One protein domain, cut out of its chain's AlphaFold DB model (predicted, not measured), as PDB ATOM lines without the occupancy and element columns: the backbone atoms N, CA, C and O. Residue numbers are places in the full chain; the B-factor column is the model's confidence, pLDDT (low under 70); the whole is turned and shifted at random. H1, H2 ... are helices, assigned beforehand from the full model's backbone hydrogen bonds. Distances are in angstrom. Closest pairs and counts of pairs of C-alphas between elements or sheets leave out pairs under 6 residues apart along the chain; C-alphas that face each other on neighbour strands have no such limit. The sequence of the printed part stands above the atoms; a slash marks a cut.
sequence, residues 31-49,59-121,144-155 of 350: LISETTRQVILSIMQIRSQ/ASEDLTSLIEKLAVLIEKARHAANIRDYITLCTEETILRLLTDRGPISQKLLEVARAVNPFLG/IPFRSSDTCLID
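What this domain is: This is residues 31 to 49, 59 to 121 and 144 to 155 of the 350 residues of an uncharacterized protein of Colletotrichum simmondsii (UniProt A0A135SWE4). H1, H2 and H3 form an up-and-down bundle of three helices, each running against the one before it in the chain, and short H4 packs steeply on H3. Residues 144 to 155, without a named element, lie outside this core. The 94 printed residues include four named helices, H1 to H4, and no named strand: all helix, compact, radius of gyration of the C-alphas 13.4 A, spans 41 by 31 by 21 A.

How they stand to each other: H2, residues 60 to 79, and the hub H3, residues 83 to 100, touch as a hairpin, closest C-alphas Ala 77 and Tyr 86, 5.2 A, shallow tilt of 21 degrees. H1, residues 34 to 49, touches H3, closest C-alphas Thr 36 and Asp 85, 6.3 A. H4, residues 107 to 116, touches H3 residues 87 to 94 alone, at a steep tilt of 54 degrees, closest C-alphas Cys 90 and Leu 109, 5.7 A. In these four helices every O i to N i+4 pair is within hydrogen-bond range.

Where its parts are: H2 measures 28.5 A, H3 25.6 A, H1 22.6 A and H4 14.3 A. C-alpha 60 is at (-28.915, 42.340, -11.372), C-alpha 116 at (-12.477, 39.226, -40.294).

The domain as a whole: Cuts at 50 to 58 and 122 to 143 span 10.8 A and 18.9 A. Mean pLDDT of the printed part is 77.3; 23 residues are under 70, among them 41 to 49.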
ATOM      1  N   LEU A  31      -1.169  43.965 -27.311       60.22
ATOM      2  CA  LEU A  31      -0.895  44.968 -26.276       60.22
ATOM      3  C   LEU A  31      -2.229  45.445 -25.686       60.22
ATOM      4  O   LEU A  31      -2.722  46.509 -26.052       60.22
ATOM      5  N   ILE A  32      -2.845  44.637 -24.824       65.88
ATOM      6  CA  ILE A  32      -4.056  45.047 -24.120       65.88
ATOM      7  C   ILE A  32      -3.681  45.978 -22.972       65.88
ATOM      8  O   ILE A  32      -2.689  45.754 -22.267       65.88
ATOM      9  N   SER A  33      -4.453  47.045 -22.801       67.50
ATOM     10  CA  SER A  33      -4.199  48.025 -21.751       67.50
ATOM     11  C   SER A  33      -4.418  47.422 -20.359       67.50
ATOM     12  O   SER A  33      -5.159  46.453 -20.175       67.50
ATOM     13  N   GLU A  34      -3.791  48.018 -19.340       70.56
ATOM     14  CA  GLU A  34      -4.014  47.611 -17.946       70.56
ATOM     15  C   GLU A  34      -5.497  47.735 -17.560       70.56
ATOM     16  O   GLU A  34      -6.033  46.882 -16.862       70.56
ATOM     17  N   THR A  35      -6.201  48.735 -18.096       69.38
ATOM     18  CA  THR A  35      -7.646  48.905 -17.899       69.38
ATOM     19  C   THR A  35      -8.442  47.714 -18.436       69.38
ATOM     20  O   THR A  35      -9.316  47.202 -17.736       69.38
ATOM     21  N   THR A  36      -8.126  47.235 -19.643       70.31
ATOM     22  CA  THR A  36      -8.740  46.026 -20.216       70.31
ATOM     23  C   THR A  36      -8.460  44.811 -19.346       70.31
ATOM     24  O   THR A  36      -9.379  44.058 -19.031       70.31
ATOM     25  N   ARG A  37      -7.219  44.655 -18.871       70.19
ATOM     26  CA  ARG A  37      -6.843  43.566 -17.960       70.19
ATOM     27  C   ARG A  37      -7.678  43.579 -16.680       70.19
ATOM     28  O   ARG A  37      -8.210  42.542 -16.296       70.19
ATOM     29  N   GLN A  38      -7.843  44.737 -16.042       68.38
ATOM     30  CA  GLN A  38      -8.661  44.867 -14.829       68.38
ATOM     31  C   GLN A  38     -10.136  44.523 -15.071       68.38
ATOM     32  O   GLN A  38     -10.815  43.993 -14.194       68.38
ATOM     33  N   VAL A  39     -10.644  44.786 -16.272       69.56
ATOM     34  CA  VAL A  39     -12.030  44.472 -16.629       69.56
ATOM     35  C   VAL A  39     -12.218  43.001 -16.956       69.56
ATOM     36  O   VAL A  39     -13.206  42.430 -16.506       69.56
ATOM     37  N   ILE A  40     -11.249  42.355 -17.608       70.44
ATOM     38  CA  ILE A  40     -11.210  40.892 -17.733       70.44
ATOM     39  C   ILE A  40     -11.255  40.255 -16.339       70.44
ATOM     40  O   ILE A  40     -12.063  39.361 -16.102       70.44
ATOM     41  N   LEU A  41     -10.484  40.772 -15.375       67.25
ATOM     42  CA  LEU A  41     -10.547  40.305 -13.985       67.25
ATOM     43  C   LEU A  41     -11.945  40.467 -13.372       67.25
ATOM     44  O   LEU A  41     -12.439  39.536 -12.740       67.25
ATOM     45  N   SER A  42     -12.604  41.613 -13.573       65.31
ATOM     46  CA  SER A  42     -13.978  41.833 -13.091       65.31
ATOM     47  C   SER A  42     -14.986  40.883 -13.751       65.31
ATOM     48  O   SER A  42     -15.841  40.324 -13.066       65.31
ATOM     49  N   ILE A  43     -14.868  40.644 -15.062       67.81
ATOM     50  CA  ILE A  43     -15.687  39.665 -15.791       67.81
ATOM     51  C   ILE A  43     -15.476  38.277 -15.213       67.81
ATOM     52  O   ILE A  43     -16.444  37.571 -14.963       67.81
ATOM     53  N   MET A  44     -14.230  37.884 -14.966       65.19
ATOM     54  CA  MET A  44     -13.916  36.588 -14.380       65.19
ATOM     55  C   MET A  44     -14.490  36.437 -12.974       65.19
ATOM     56  O   MET A  44     -15.051  35.391 -12.658       65.19
ATOM     57  N   GLN A  45     -14.408  37.479 -12.146       63.69
ATOM     58  CA  GLN A  45     -15.028  37.489 -10.824       63.69
ATOM     59  C   GLN A  45     -16.548  37.333 -10.931       63.69
ATOM     60  O   GLN A  45     -17.117  36.476 -10.260       63.69
ATOM     61  N   ILE A  46     -17.207  38.054 -11.836       64.00
ATOM     62  CA  ILE A  46     -18.657  37.939 -12.040       64.00
ATOM     63  C   ILE A  46     -19.039  36.588 -12.656       64.00
ATOM     64  O   ILE A  46     -20.036  35.989 -12.248       64.00
ATOM     65  N   ARG A  47     -18.235  36.036 -13.572       65.50
ATOM     66  CA  ARG A  47     -18.380  34.653 -14.049       65.50
ATOM     67  C   ARG A  47     -18.300  33.698 -12.865       65.50
ATOM     68  O   ARG A  47     -19.209  32.900 -12.698       65.50
ATOM     69  N   SER A  48     -17.290  33.829 -12.002       59.12
ATOM     70  CA  SER A  48     -17.106  32.994 -10.806       59.12
ATOM     71  C   SER A  48     -18.260  33.102  -9.797       59.12
ATOM     72  O   SER A  48     -18.648  32.101  -9.197       59.12
ATOM     73  N   GLN A  49     -18.868  34.283  -9.661       58.50
ATOM     74  CA  GLN A  49     -20.013  34.522  -8.780       58.50
ATOM     75  C   GLN A  49     -21.305  33.915  -9.342       58.50
ATOM     76  O   GLN A  49     -21.992  33.184  -8.627       58.50
ATOM     77  N   ALA A  59     -26.596  41.076  -7.539       53.41
ATOM     78  CA  ALA A  59     -27.686  42.018  -7.744       53.41
ATOM     79  C   ALA A  59     -27.703  42.253  -9.253       53.41
ATOM     80  O   ALA A  59     -26.636  42.422  -9.843       53.41
ATOM     81  N   SER A  60     -28.858  42.140  -9.915       61.59
ATOM     82  CA  SER A  60     -28.915  42.340 -11.372       61.59
ATOM     83  C   SER A  60     -28.151  43.613 -11.770       61.59
ATOM     84  O   SER A  60     -27.571  43.657 -12.843       61.59
ATOM     85  N   GLU A  61     -28.101  44.578 -10.853       67.25
ATOM     86  CA  GLU A  61     -27.285  45.786 -10.808       67.25
ATOM     87  C   GLU A  61     -25.769  45.584 -11.003       67.25
ATOM     88  O   GLU A  61     -25.214  46.271 -11.847       67.25
ATOM     89  N   ASP A  62     -25.085  44.651 -10.330       68.44
ATOM     90  CA  ASP A  62     -23.629  44.438 -10.484       68.44
ATOM     91  C   ASP A  62     -23.274  43.904 -11.881       68.44
ATOM     92  O   ASP A  62     -22.304  44.331 -12.511       68.44
ATOM     93  N   LEU A  63     -24.086  42.971 -12.392       72.56
ATOM     94  CA  LEU A  63     -23.926  42.439 -13.745       72.56
ATOM     95  C   LEU A  63     -24.270  43.501 -14.796       72.56
ATOM     96  O   LEU A  63     -23.523  43.658 -15.760       72.56
ATOM     97  N   THR A  64     -25.371  44.234 -14.611       75.94
ATOM     98  CA  THR A  64     -25.750  45.351 -15.486       75.94
ATOM     99  C   THR A  64     -24.660  46.423 -15.487       75.94
ATOM    100  O   THR A  64     -24.214  46.820 -16.558       75.94
ATOM    101  N   SER A  65     -24.142  46.806 -14.318       78.25
ATOM    102  CA  SER A  65     -23.051  47.772 -14.171       78.25
ATOM    103  C   SER A  65     -21.775  47.302 -14.868       78.25
ATOM    104  O   SER A  65     -21.107  48.091 -15.537       78.25
ATOM    105  N   LEU A  66     -21.440  46.008 -14.790       78.31
ATOM    106  CA  LEU A  66     -20.308  45.462 -15.536       78.31
ATOM    107  C   LEU A  66     -20.542  45.520 -17.052       78.31
ATOM    108  O   LEU A  66     -19.621  45.890 -17.778       78.31
ATOM    109  N   ILE A  67     -21.737  45.170 -17.535       80.75
ATOM    110  CA  ILE A  67     -22.081  45.246 -18.965       80.75
ATOM    111  C   ILE A  67     -22.023  46.702 -19.454       80.75
ATOM    112  O   ILE A  67     -21.450  46.973 -20.507       80.75
ATOM    113  N   GLU A  68     -22.529  47.658 -18.675       82.44
ATOM    114  CA  GLU A  68     -22.436  49.092 -18.976       82.44
ATOM    115  C   GLU A  68     -20.980  49.573 -18.990       82.44
ATOM    116  O   GLU A  68     -20.542  50.239 -19.931       82.44
ATOM    117  N   LYS A  69     -20.183  49.175 -17.990       82.75
ATOM    118  CA  LYS A  69     -18.747  49.470 -17.930       82.75
ATOM    119  C   LYS A  69     -18.006  48.884 -19.133       82.75
ATOM    120  O   LYS A  69     -17.138  49.555 -19.691       82.75
ATOM    121  N   LEU A  70     -18.350  47.664 -19.547       83.31
ATOM    122  CA  LEU A  70     -17.822  47.030 -20.753       83.31
ATOM    123  C   LEU A  70     -18.179  47.834 -21.997       83.31
ATOM    124  O   LEU A  70     -17.282  48.164 -22.766       83.31
ATOM    125  N   ALA A  71     -19.441  48.231 -22.160       85.38
ATOM    126  CA  ALA A  71     -19.872  49.047 -23.289       85.38
ATOM    127  C   ALA A  71     -19.083  50.366 -23.377       85.38
ATOM    128  O   ALA A  71     -18.603  50.723 -24.456       85.38
ATOM    129  N   VAL A  72     -18.871  51.047 -22.242       85.50
ATOM    130  CA  VAL A  72     -18.062  52.276 -22.158       85.50
ATOM    131  C   VAL A  72     -16.603  52.024 -22.543       85.50
ATOM    132  O   VAL A  72     -15.994  52.836 -23.235       85.50
ATOM    133  N   LEU A  73     -16.010  50.915 -22.103       84.62
ATOM    134  CA  LEU A  73     -14.618  50.590 -22.416       84.62
ATOM    135  C   LEU A  73     -14.423  50.160 -23.863       84.62
ATOM    136  O   LEU A  73     -13.436  50.556 -24.474       84.62
ATOM    137  N   ILE A  74     -15.378  49.418 -24.422       86.94
ATOM    138  CA  ILE A  74     -15.412  49.081 -25.844       86.94
ATOM    139  C   ILE A  74     -15.456  50.372 -26.666       86.94
ATOM    140  O   ILE A  74     -14.690  50.526 -27.613       86.94
ATOM    141  N   GLU A  75     -16.295  51.336 -26.273       86.62
ATOM    142  CA  GLU A  75     -16.312  52.653 -26.912       86.62
ATOM    143  C   GLU A  75     -14.977  53.380 -26.771       86.62
ATOM    144  O   GLU A  75     -14.456  53.885 -27.760       86.62
ATOM    145  N   LYS A  76     -14.371  53.410 -25.584       83.81
ATOM    146  CA  LYS A  76     -13.057  54.047 -25.399       83.81
ATOM    147  C   LYS A  76     -11.971  53.397 -26.258       83.81
ATOM    148  O   LYS A  76     -11.197  54.115 -26.883       83.81
ATOM    149  N   ALA A  77     -11.938  52.066 -26.327       84.06
ATOM    150  CA  ALA A  77     -11.009  51.330 -27.177       84.06
ATOM    151  C   ALA A  77     -11.228  51.660 -28.660       84.06
ATOM    152  O   ALA A  77     -10.260  51.894 -29.383       84.06
ATOM    153  N   ARG A  78     -12.495  51.772 -29.086       85.12
ATOM    154  CA  ARG A  78     -12.873  52.221 -30.430       85.12
ATOM    155  C   ARG A  78     -12.363  53.631 -30.730       85.12
ATOM    156  O   ARG A  78     -11.679  53.820 -31.729       85.12
ATOM    157  N   HIS A  79     -12.631  54.603 -29.859       83.81
ATOM    158  CA  HIS A  79     -12.191  55.993 -30.047       83.81
ATOM    159  C   HIS A  79     -10.663  56.131 -30.052       83.81
ATOM    160  O   HIS A  79     -10.118  56.941 -30.795       83.81
ATOM    161  N   ALA A  80      -9.966  55.321 -29.254       81.81
ATOM    162  CA  ALA A  80      -8.507  55.281 -29.221       81.81
ATOM    163  C   ALA A  80      -7.881  54.486 -30.384       81.81
ATOM    164  O   ALA A  80      -6.660  54.367 -30.440       81.81
ATOM    165  N   ALA A  81      -8.696  53.901 -31.273       80.00
ATOM    166  CA  ALA A  81      -8.270  52.953 -32.301       80.00
ATOM    167  C   ALA A  81      -7.406  51.795 -31.758       80.00
ATOM    168  O   ALA A  81      -6.540  51.257 -32.449       80.00
ATOM    169  N   ASN A  82      -7.645  51.382 -30.507       82.31
ATOM    170  CA  ASN A  82      -6.963  50.242 -29.908       82.31
ATOM    171  C   ASN A  82      -7.697  48.945 -30.274       82.31
ATOM    172  O   ASN A  82      -8.535  48.446 -29.522       82.31
ATOM    173  N   ILE A  83      -7.358  48.397 -31.445       81.50
ATOM    174  CA  ILE A  83      -7.986  47.199 -32.024       81.50
ATOM    175  C   ILE A  83      -7.958  46.002 -31.069       81.50
ATOM    176  O   ILE A  83      -8.913  45.231 -30.997       81.50
ATOM    177  N   ARG A  84      -6.872  45.836 -30.313       81.50
ATOM    178  CA  ARG A  84      -6.693  44.667 -29.447       81.50
ATOM    179  C   ARG A  84      -7.566  44.717 -28.209       81.50
ATOM    180  O   ARG A  84      -8.218  43.719 -27.897       81.50
ATOM    181  N   ASP A  85      -7.631  45.877 -27.563       80.31
ATOM    182  CA  ASP A  85      -8.597  46.110 -26.491       80.31
ATOM    183  C   ASP A  85     -10.024  45.947 -27.015       80.31
ATOM    184  O   ASP A  85     -10.833  45.273 -26.388       80.31
ATOM    185  N   TYR A  86     -10.315  46.492 -28.198       85.38
ATOM    186  CA  TYR A  86     -11.641  46.425 -28.802       85.38
ATOM    187  C   TYR A  86     -12.112  44.979 -29.033       85.38
ATOM    188  O   TYR A  86     -13.172  44.600 -28.539       85.38
ATOM    189  N   ILE A  87     -11.310  44.147 -29.708       85.69
ATOM    190  CA  ILE A  87     -11.649  42.737 -29.978       85.69
ATOM    191  C   ILE A  87     -11.805  41.951 -28.678       85.69
ATOM    192  O   ILE A  87     -12.780  41.212 -28.516       85.69
ATOM    193  N   THR A  88     -10.859  42.119 -27.751       85.00
ATOM    194  CA  THR A  88     -10.859  41.389 -26.479       85.00
ATOM    195  C   THR A  88     -12.106  41.734 -25.671       85.00
ATOM    196  O   THR A  88     -12.822  40.843 -25.227       85.00
ATOM    197  N   LEU A  89     -12.427  43.023 -25.537       85.88
ATOM    198  CA  LEU A  89     -13.595  43.470 -24.782       85.88
ATOM    199  C   LEU A  89     -14.912  43.027 -25.436       85.88
ATOM    200  O   LEU A  89     -15.792  42.558 -24.721       85.88
ATOM    201  N   CYS A  90     -15.043  43.105 -26.767       89.06
ATOM    202  CA  CYS A  90     -16.224  42.600 -27.482       89.06
ATOM    203  C   CYS A  90     -16.407  41.083 -27.291       89.06
ATOM    204  O   CYS A  90     -17.522  40.608 -27.066       89.06
ATOM    205  N   THR A  91     -15.311  40.321 -27.347       88.81
ATOM    206  CA  THR A  91     -15.308  38.866 -27.130       88.81
ATOM    207  C   THR A  91     -15.759  38.531 -25.710       88.81
ATOM    208  O   THR A  91     -16.680  37.739 -25.514       88.81
ATOM    209  N   GLU A  92     -15.159  39.175 -24.710       85.25
ATOM    210  CA  GLU A  92     -15.457  38.916 -23.305       85.25
ATOM    211  C   GLU A  92     -16.869  39.360 -22.900       85.25
ATOM    212  O   GLU A  92     -17.544  38.639 -22.155       85.25
ATOM    213  N   GLU A  93     -17.338  40.500 -23.422       87.19
ATOM    214  CA  GLU A  93     -18.725  40.954 -23.292       87.19
ATOM    215  C   GLU A  93     -19.684  39.903 -23.858       87.19
ATOM    216  O   GLU A  93     -20.649  39.521 -23.192       87.19
ATOM    217  N   THR A  94     -19.403  39.390 -25.056       88.62
ATOM    218  CA  THR A  94     -20.263  38.399 -25.710       88.62
ATOM    219  C   THR A  94     -20.309  37.101 -24.918       88.62
ATOM    220  O   THR A  94     -21.395  36.623 -24.602       88.62
ATOM    221  N   ILE A  95     -19.161  36.549 -24.517       85.44
ATOM    222  CA  ILE A  95     -19.126  35.331 -23.694       85.44
ATOM    223  C   ILE A  95     -19.893  35.551 -22.381       85.44
ATOM    224  O   ILE A  95     -20.643  34.677 -21.952       85.44
ATOM    225  N   LEU A  96     -19.764  36.726 -21.751       80.75
ATOM    226  CA  LEU A  96     -20.517  37.053 -20.539       80.75
ATOM    227  C   LEU A  96     -22.035  37.089 -20.788       80.75
ATOM    228  O   LEU A  96     -22.789  36.526 -19.991       80.75
ATOM    229  N   ARG A  97     -22.489  37.696 -21.890       82.25
ATOM    230  CA  ARG A  97     -23.906  37.711 -22.293       82.25
ATOM    231  C   ARG A  97     -24.442  36.303 -22.547       82.25
ATOM    232  O   ARG A  97     -25.498  35.962 -22.021       82.25
ATOM    233  N   LEU A  98     -23.686  35.465 -23.264       81.19
ATOM    234  CA  LEU A  98     -24.054  34.071 -23.550       81.19
ATOM    235  C   LEU A  98     -24.124  33.214 -22.276       81.19
ATOM    236  O   LEU A  98     -24.980  32.341 -22.161       81.19
ATOM    237  N   LEU A  99     -23.243  33.456 -21.301       77.31
ATOM    238  CA  LEU A  99     -23.257  32.755 -20.011       77.31
ATOM    239  C   LEU A  99     -24.435  33.152 -19.119       77.31
ATOM    240  O   LEU A  99     -24.889  32.342 -18.313       77.31
ATOM    241  N   THR A 100     -24.875  34.405 -19.219       73.31
ATOM    242  CA  THR A 100     -25.906  34.988 -18.348       73.31
ATOM    243  C   THR A 100     -27.282  35.056 -19.012       73.31
ATOM    244  O   THR A 100     -28.224  35.551 -18.396       73.31
ATOM    245  N   ASP A 101     -27.404  34.546 -20.244       71.38
ATOM    246  CA  ASP A 101     -28.599  34.627 -21.090       71.38
ATOM    247  C   ASP A 101     -29.129  36.082 -21.201       71.38
ATOM    248  O   ASP A 101     -30.335  36.338 -21.175       71.38
ATOM    249  N   ARG A 102     -28.217  37.069 -21.283       67.94
ATOM    250  CA  ARG A 102     -28.540  38.508 -21.304       67.94
ATOM    251  C   ARG A 102     -28.433  39.106 -22.705       67.94
ATOM    252  O   ARG A 102     -27.357  39.520 -23.129       67.94
ATOM    253  N   GLY A 103     -29.592  39.266 -23.338       66.25
ATOM    254  CA  GLY A 103     -29.760  40.049 -24.563       66.25
ATOM    255  C   GLY A 103     -29.078  39.450 -25.800       66.25
ATOM    256  O   GLY A 103     -28.396  38.429 -25.706       66.25
ATOM    257  N   PRO A 104     -29.280  40.071 -26.974       76.06
ATOM    258  CA  PRO A 104     -28.635  39.644 -28.208       76.06
ATOM    259  C   PRO A 104     -27.127  39.907 -28.165       76.06
ATOM    260  O   PRO A 104     -26.618  40.657 -27.313       76.06
ATOM    261  N   ILE A 105     -26.409  39.303 -29.110       84.06
ATOM    262  CA  ILE A 105     -24.987  39.573 -29.302       84.06
ATOM    263  C   ILE A 105     -24.802  41.043 -29.684       84.06
ATOM    264  O   ILE A 105     -25.662  41.650 -30.324       84.06
ATOM    265  N   SER A 106     -23.713  41.669 -29.227       83.94
ATOM    266  CA  SER A 106     -23.489  43.074 -29.547       83.94
ATOM    267  C   SER A 106     -23.200  43.230 -31.042       83.94
ATOM    268  O   SER A 106     -22.374  42.522 -31.614       83.94
ATOM    269  N   GLN A 107     -23.856  44.207 -31.671       85.62
ATOM    270  CA  GLN A 107     -23.658  44.530 -33.088       85.62
ATOM    271  C   GLN A 107     -22.175  44.752 -33.431       85.62
ATOM    272  O   GLN A 107     -21.706  44.343 -34.487       85.62
ATOM    273  N   LYS A 108     -21.416  45.326 -32.492       87.75
ATOM    274  CA  LYS A 108     -19.967  45.531 -32.589       87.75
ATOM    275  C   LYS A 108     -19.196  44.238 -32.823       87.75
ATOM    276  O   LYS A 108     -18.255  44.227 -33.610       87.75
ATOM    277  N   LEU A 109     -19.577  43.151 -32.149       90.25
ATOM    278  CA  LEU A 109     -18.966  41.847 -32.376       90.25
ATOM    279  C   LEU A 109     -19.324  41.310 -33.765       90.25
ATOM    280  O   LEU A 109     -18.440  40.820 -34.460       90.25
ATOM    281  N   LEU A 110     -20.591  41.427 -34.179       88.62
ATOM    282  CA  LEU A 110     -21.035  40.977 -35.505       88.62
ATOM    283  C   LEU A 110     -20.282  41.716 -36.618       88.62
ATOM    284  O   LEU A 110     -19.828  41.107 -37.583       88.62
ATOM    285  N   GLU A 111     -20.080  43.019 -36.447       86.75
ATOM    286  CA  GLU A 111     -19.257  43.852 -37.319       86.75
ATOM    287  C   GLU A 111     -17.796  43.383 -37.365       86.75
ATOM    288  O   GLU A 111     -17.246  43.216 -38.452       86.75
ATOM    289  N   VAL A 112     -17.171  43.118 -36.212       87.69
ATOM    290  CA  VAL A 112     -15.793  42.591 -36.145       87.69
ATOM    291  C   VAL A 112     -15.691  41.232 -36.838       87.69
ATOM    292  O   VAL A 112     -14.752  40.994 -37.595       87.69
ATOM    293  N   ALA A 113     -16.649  40.339 -36.601       89.44
ATOM    294  CA  ALA A 113     -16.668  39.021 -37.217       89.44
ATOM    295  C   ALA A 113     -16.760  39.126 -38.747       89.44
ATOM    296  O   ALA A 113     -15.978  38.478 -39.442       89.44
ATOM    297  N   ARG A 114     -17.629  40.000 -39.274       86.56
ATOM    298  CA  ARG A 114     -17.733  40.281 -40.719       86.56
ATOM    299  C   ARG A 114     -16.477  40.942 -41.286       86.56
ATOM    300  O   ARG A 114     -16.076  40.636 -42.402       86.56
ATOM    301  N   ALA A 115     -15.815  41.806 -40.517       83.88
ATOM    302  CA  ALA A 115     -14.546  42.412 -40.920       83.88
ATOM    303  C   ALA A 115     -13.432  41.367 -41.095       83.88
ATOM    304  O   ALA A 115     -12.584  41.488 -41.977       83.88
ATOM    305  N   VAL A 116     -13.437  40.334 -40.251       84.75
ATOM    306  CA  VAL A 116     -12.477  39.226 -40.294       84.75
ATOM    307  C   VAL A 116     -12.848  38.173 -41.336       84.75
ATOM    308  O   VAL A 116     -11.965  37.577 -41.953       84.75
ATOM    309  N   ASN A 117     -14.141  37.938 -41.529       85.75
ATOM    310  CA  ASN A 117     -14.673  37.002 -42.500       85.75
ATOM    311  C   ASN A 117     -15.841  37.657 -43.264       85.75
ATOM    312  O   ASN A 117     -16.991  37.557 -42.829       85.75
ATOM    313  N   PRO A 118     -15.559  38.286 -44.420       79.81
ATOM    314  CA  PRO A 118     -16.569  38.976 -45.229       79.81
ATOM    315  C   PRO A 118     -17.671  38.071 -45.787       79.81
ATOM    316  O   PRO A 118     -18.656  38.572 -46.314       79.81
ATOM    317  N   PHE A 119     -17.517  36.748 -45.693       82.00
ATOM    318  CA  PHE A 119     -18.510  35.785 -46.169       82.00
ATOM    319  C   PHE A 119     -19.617  35.492 -45.145       82.00
ATOM    320  O   PHE A 119     -20.487  34.681 -45.435       82.00
ATOM    321  N   LEU A 120     -19.582  36.112 -43.958       82.38
ATOM    322  CA  LEU A 120     -20.610  35.948 -42.929       82.38
ATOM    323  C   LEU A 120     -21.853  36.804 -43.212       82.38
ATOM    324  O   LEU A 120     -21.755  38.024 -43.357       82.38
ATOM    325  N   GLY A 121     -23.026  36.169 -43.170       67.81
ATOM    326  CA  GLY A 121     -24.334  36.806 -43.351       67.81
ATOM    327  C   GLY A 121     -24.988  36.461 -44.695       67.81
ATOM    328  O   GLY A 121     -24.357  35.862 -45.567       67.81
ATOM    329  N   ILE A 144     -15.474  50.947 -37.916       71.00
ATOM    330  CA  ILE A 144     -14.599  51.768 -37.073       71.00
ATOM    331  C   ILE A 144     -14.405  51.005 -35.752       71.00
ATOM    332  O   ILE A 144     -15.402  50.690 -35.096       71.00
ATOM    333  N   PRO A 145     -13.167  50.686 -35.337       70.06
ATOM    334  CA  PRO A 145     -11.915  51.386 -35.659       70.06
ATOM    335  C   PRO A 145     -10.972  50.706 -36.674       70.06
ATOM    336  O   PRO A 145      -9.826  51.133 -36.798       70.06
ATOM    337  N   PHE A 146     -11.397  49.644 -37.355       73.50
ATOM    338  CA  PHE A 146     -10.520  48.804 -38.170       73.50
ATOM    339  C   PHE A 146     -10.011  49.494 -39.429       73.50
ATOM    340  O   PHE A 146     -10.774  50.032 -40.229       73.50
ATOM    341  N   ARG A 147      -8.706  49.363 -39.650       76.38
ATOM    342  CA  ARG A 147      -8.051  49.586 -40.937       76.38
ATOM    343  C   ARG A 147      -7.862  48.255 -41.648       76.38
ATOM    344  O   ARG A 147      -7.744  47.205 -41.016       76.38
ATOM    345  N   SER A 148      -7.722  48.310 -42.968       69.94
ATOM    346  CA  SER A 148      -7.457  47.133 -43.807       69.94
ATOM    347  C   SER A 148      -6.230  46.326 -43.351       69.94
ATOM    348  O   SER A 148      -6.209  45.106 -43.476       69.94
ATOM    349  N   SER A 149      -5.231  46.984 -42.754       72.69
ATOM    350  CA  SER A 149      -4.032  46.344 -42.198       72.69
ATOM    351  C   SER A 149      -4.243  45.633 -40.858       72.69
ATOM    352  O   SER A 149      -3.421  44.803 -40.474       72.69
ATOM    353  N   ASP A 150      -5.304  45.959 -40.120       75.06
ATOM    354  CA  ASP A 150      -5.458  45.539 -38.724       75.06
ATOM    355  C   ASP A 150      -5.947  44.094 -38.600       75.06
ATOM    356  O   ASP A 150      -5.643  43.413 -37.620       75.06
ATOM    357  N   THR A 151      -6.629  43.577 -39.622       70.44
ATOM    358  CA  THR A 151      -7.030  42.163 -39.706       70.44
ATOM    359  C   THR A 151      -5.824  41.220 -39.762       70.44
ATOM    360  O   THR A 151      -5.909  40.084 -39.292       70.44
ATOM    361  N   CYS A 152      -4.676  41.696 -40.260       73.19
ATOM    362  CA  CYS A 152      -3.408  40.964 -40.254       73.19
ATOM    363  C   CYS A 152      -2.814  40.812 -38.850       73.19
ATOM    364  O   CYS A 152      -1.942  39.967 -38.647       73.19
ATOM    365  N   LEU A 153      -3.242  41.640 -37.890       73.38
ATOM    366  CA  LEU A 153      -2.787  41.534 -36.511       73.38
ATOM    367  C   LEU A 153      -3.532  40.425 -35.777       73.38
ATOM    368  O   LEU A 153      -2.952  39.840 -34.876       73.38
ATOM    369  N   ILE A 154      -4.769  40.115 -36.156       80.06
ATOM    370  CA  ILE A 154      -5.602  39.104 -35.499       80.06
ATOM    371  C   ILE A 154      -5.063  37.712 -35.824       80.06
ATOM    372  O   ILE A 154      -4.857  37.383 -36.996       80.06
ATOM    373  N   ASP A 155      -4.830  36.895 -34.799       83.44
ATOM    374  CA  ASP A 155      -4.349  35.536 -35.017       83.44
ATOM    375  C   ASP A 155      -5.462  34.618 -35.546       83.44
ATOM    376  O   ASP A 155      -6.653  34.873 -35.374       83.44
TER     377      ASP A 155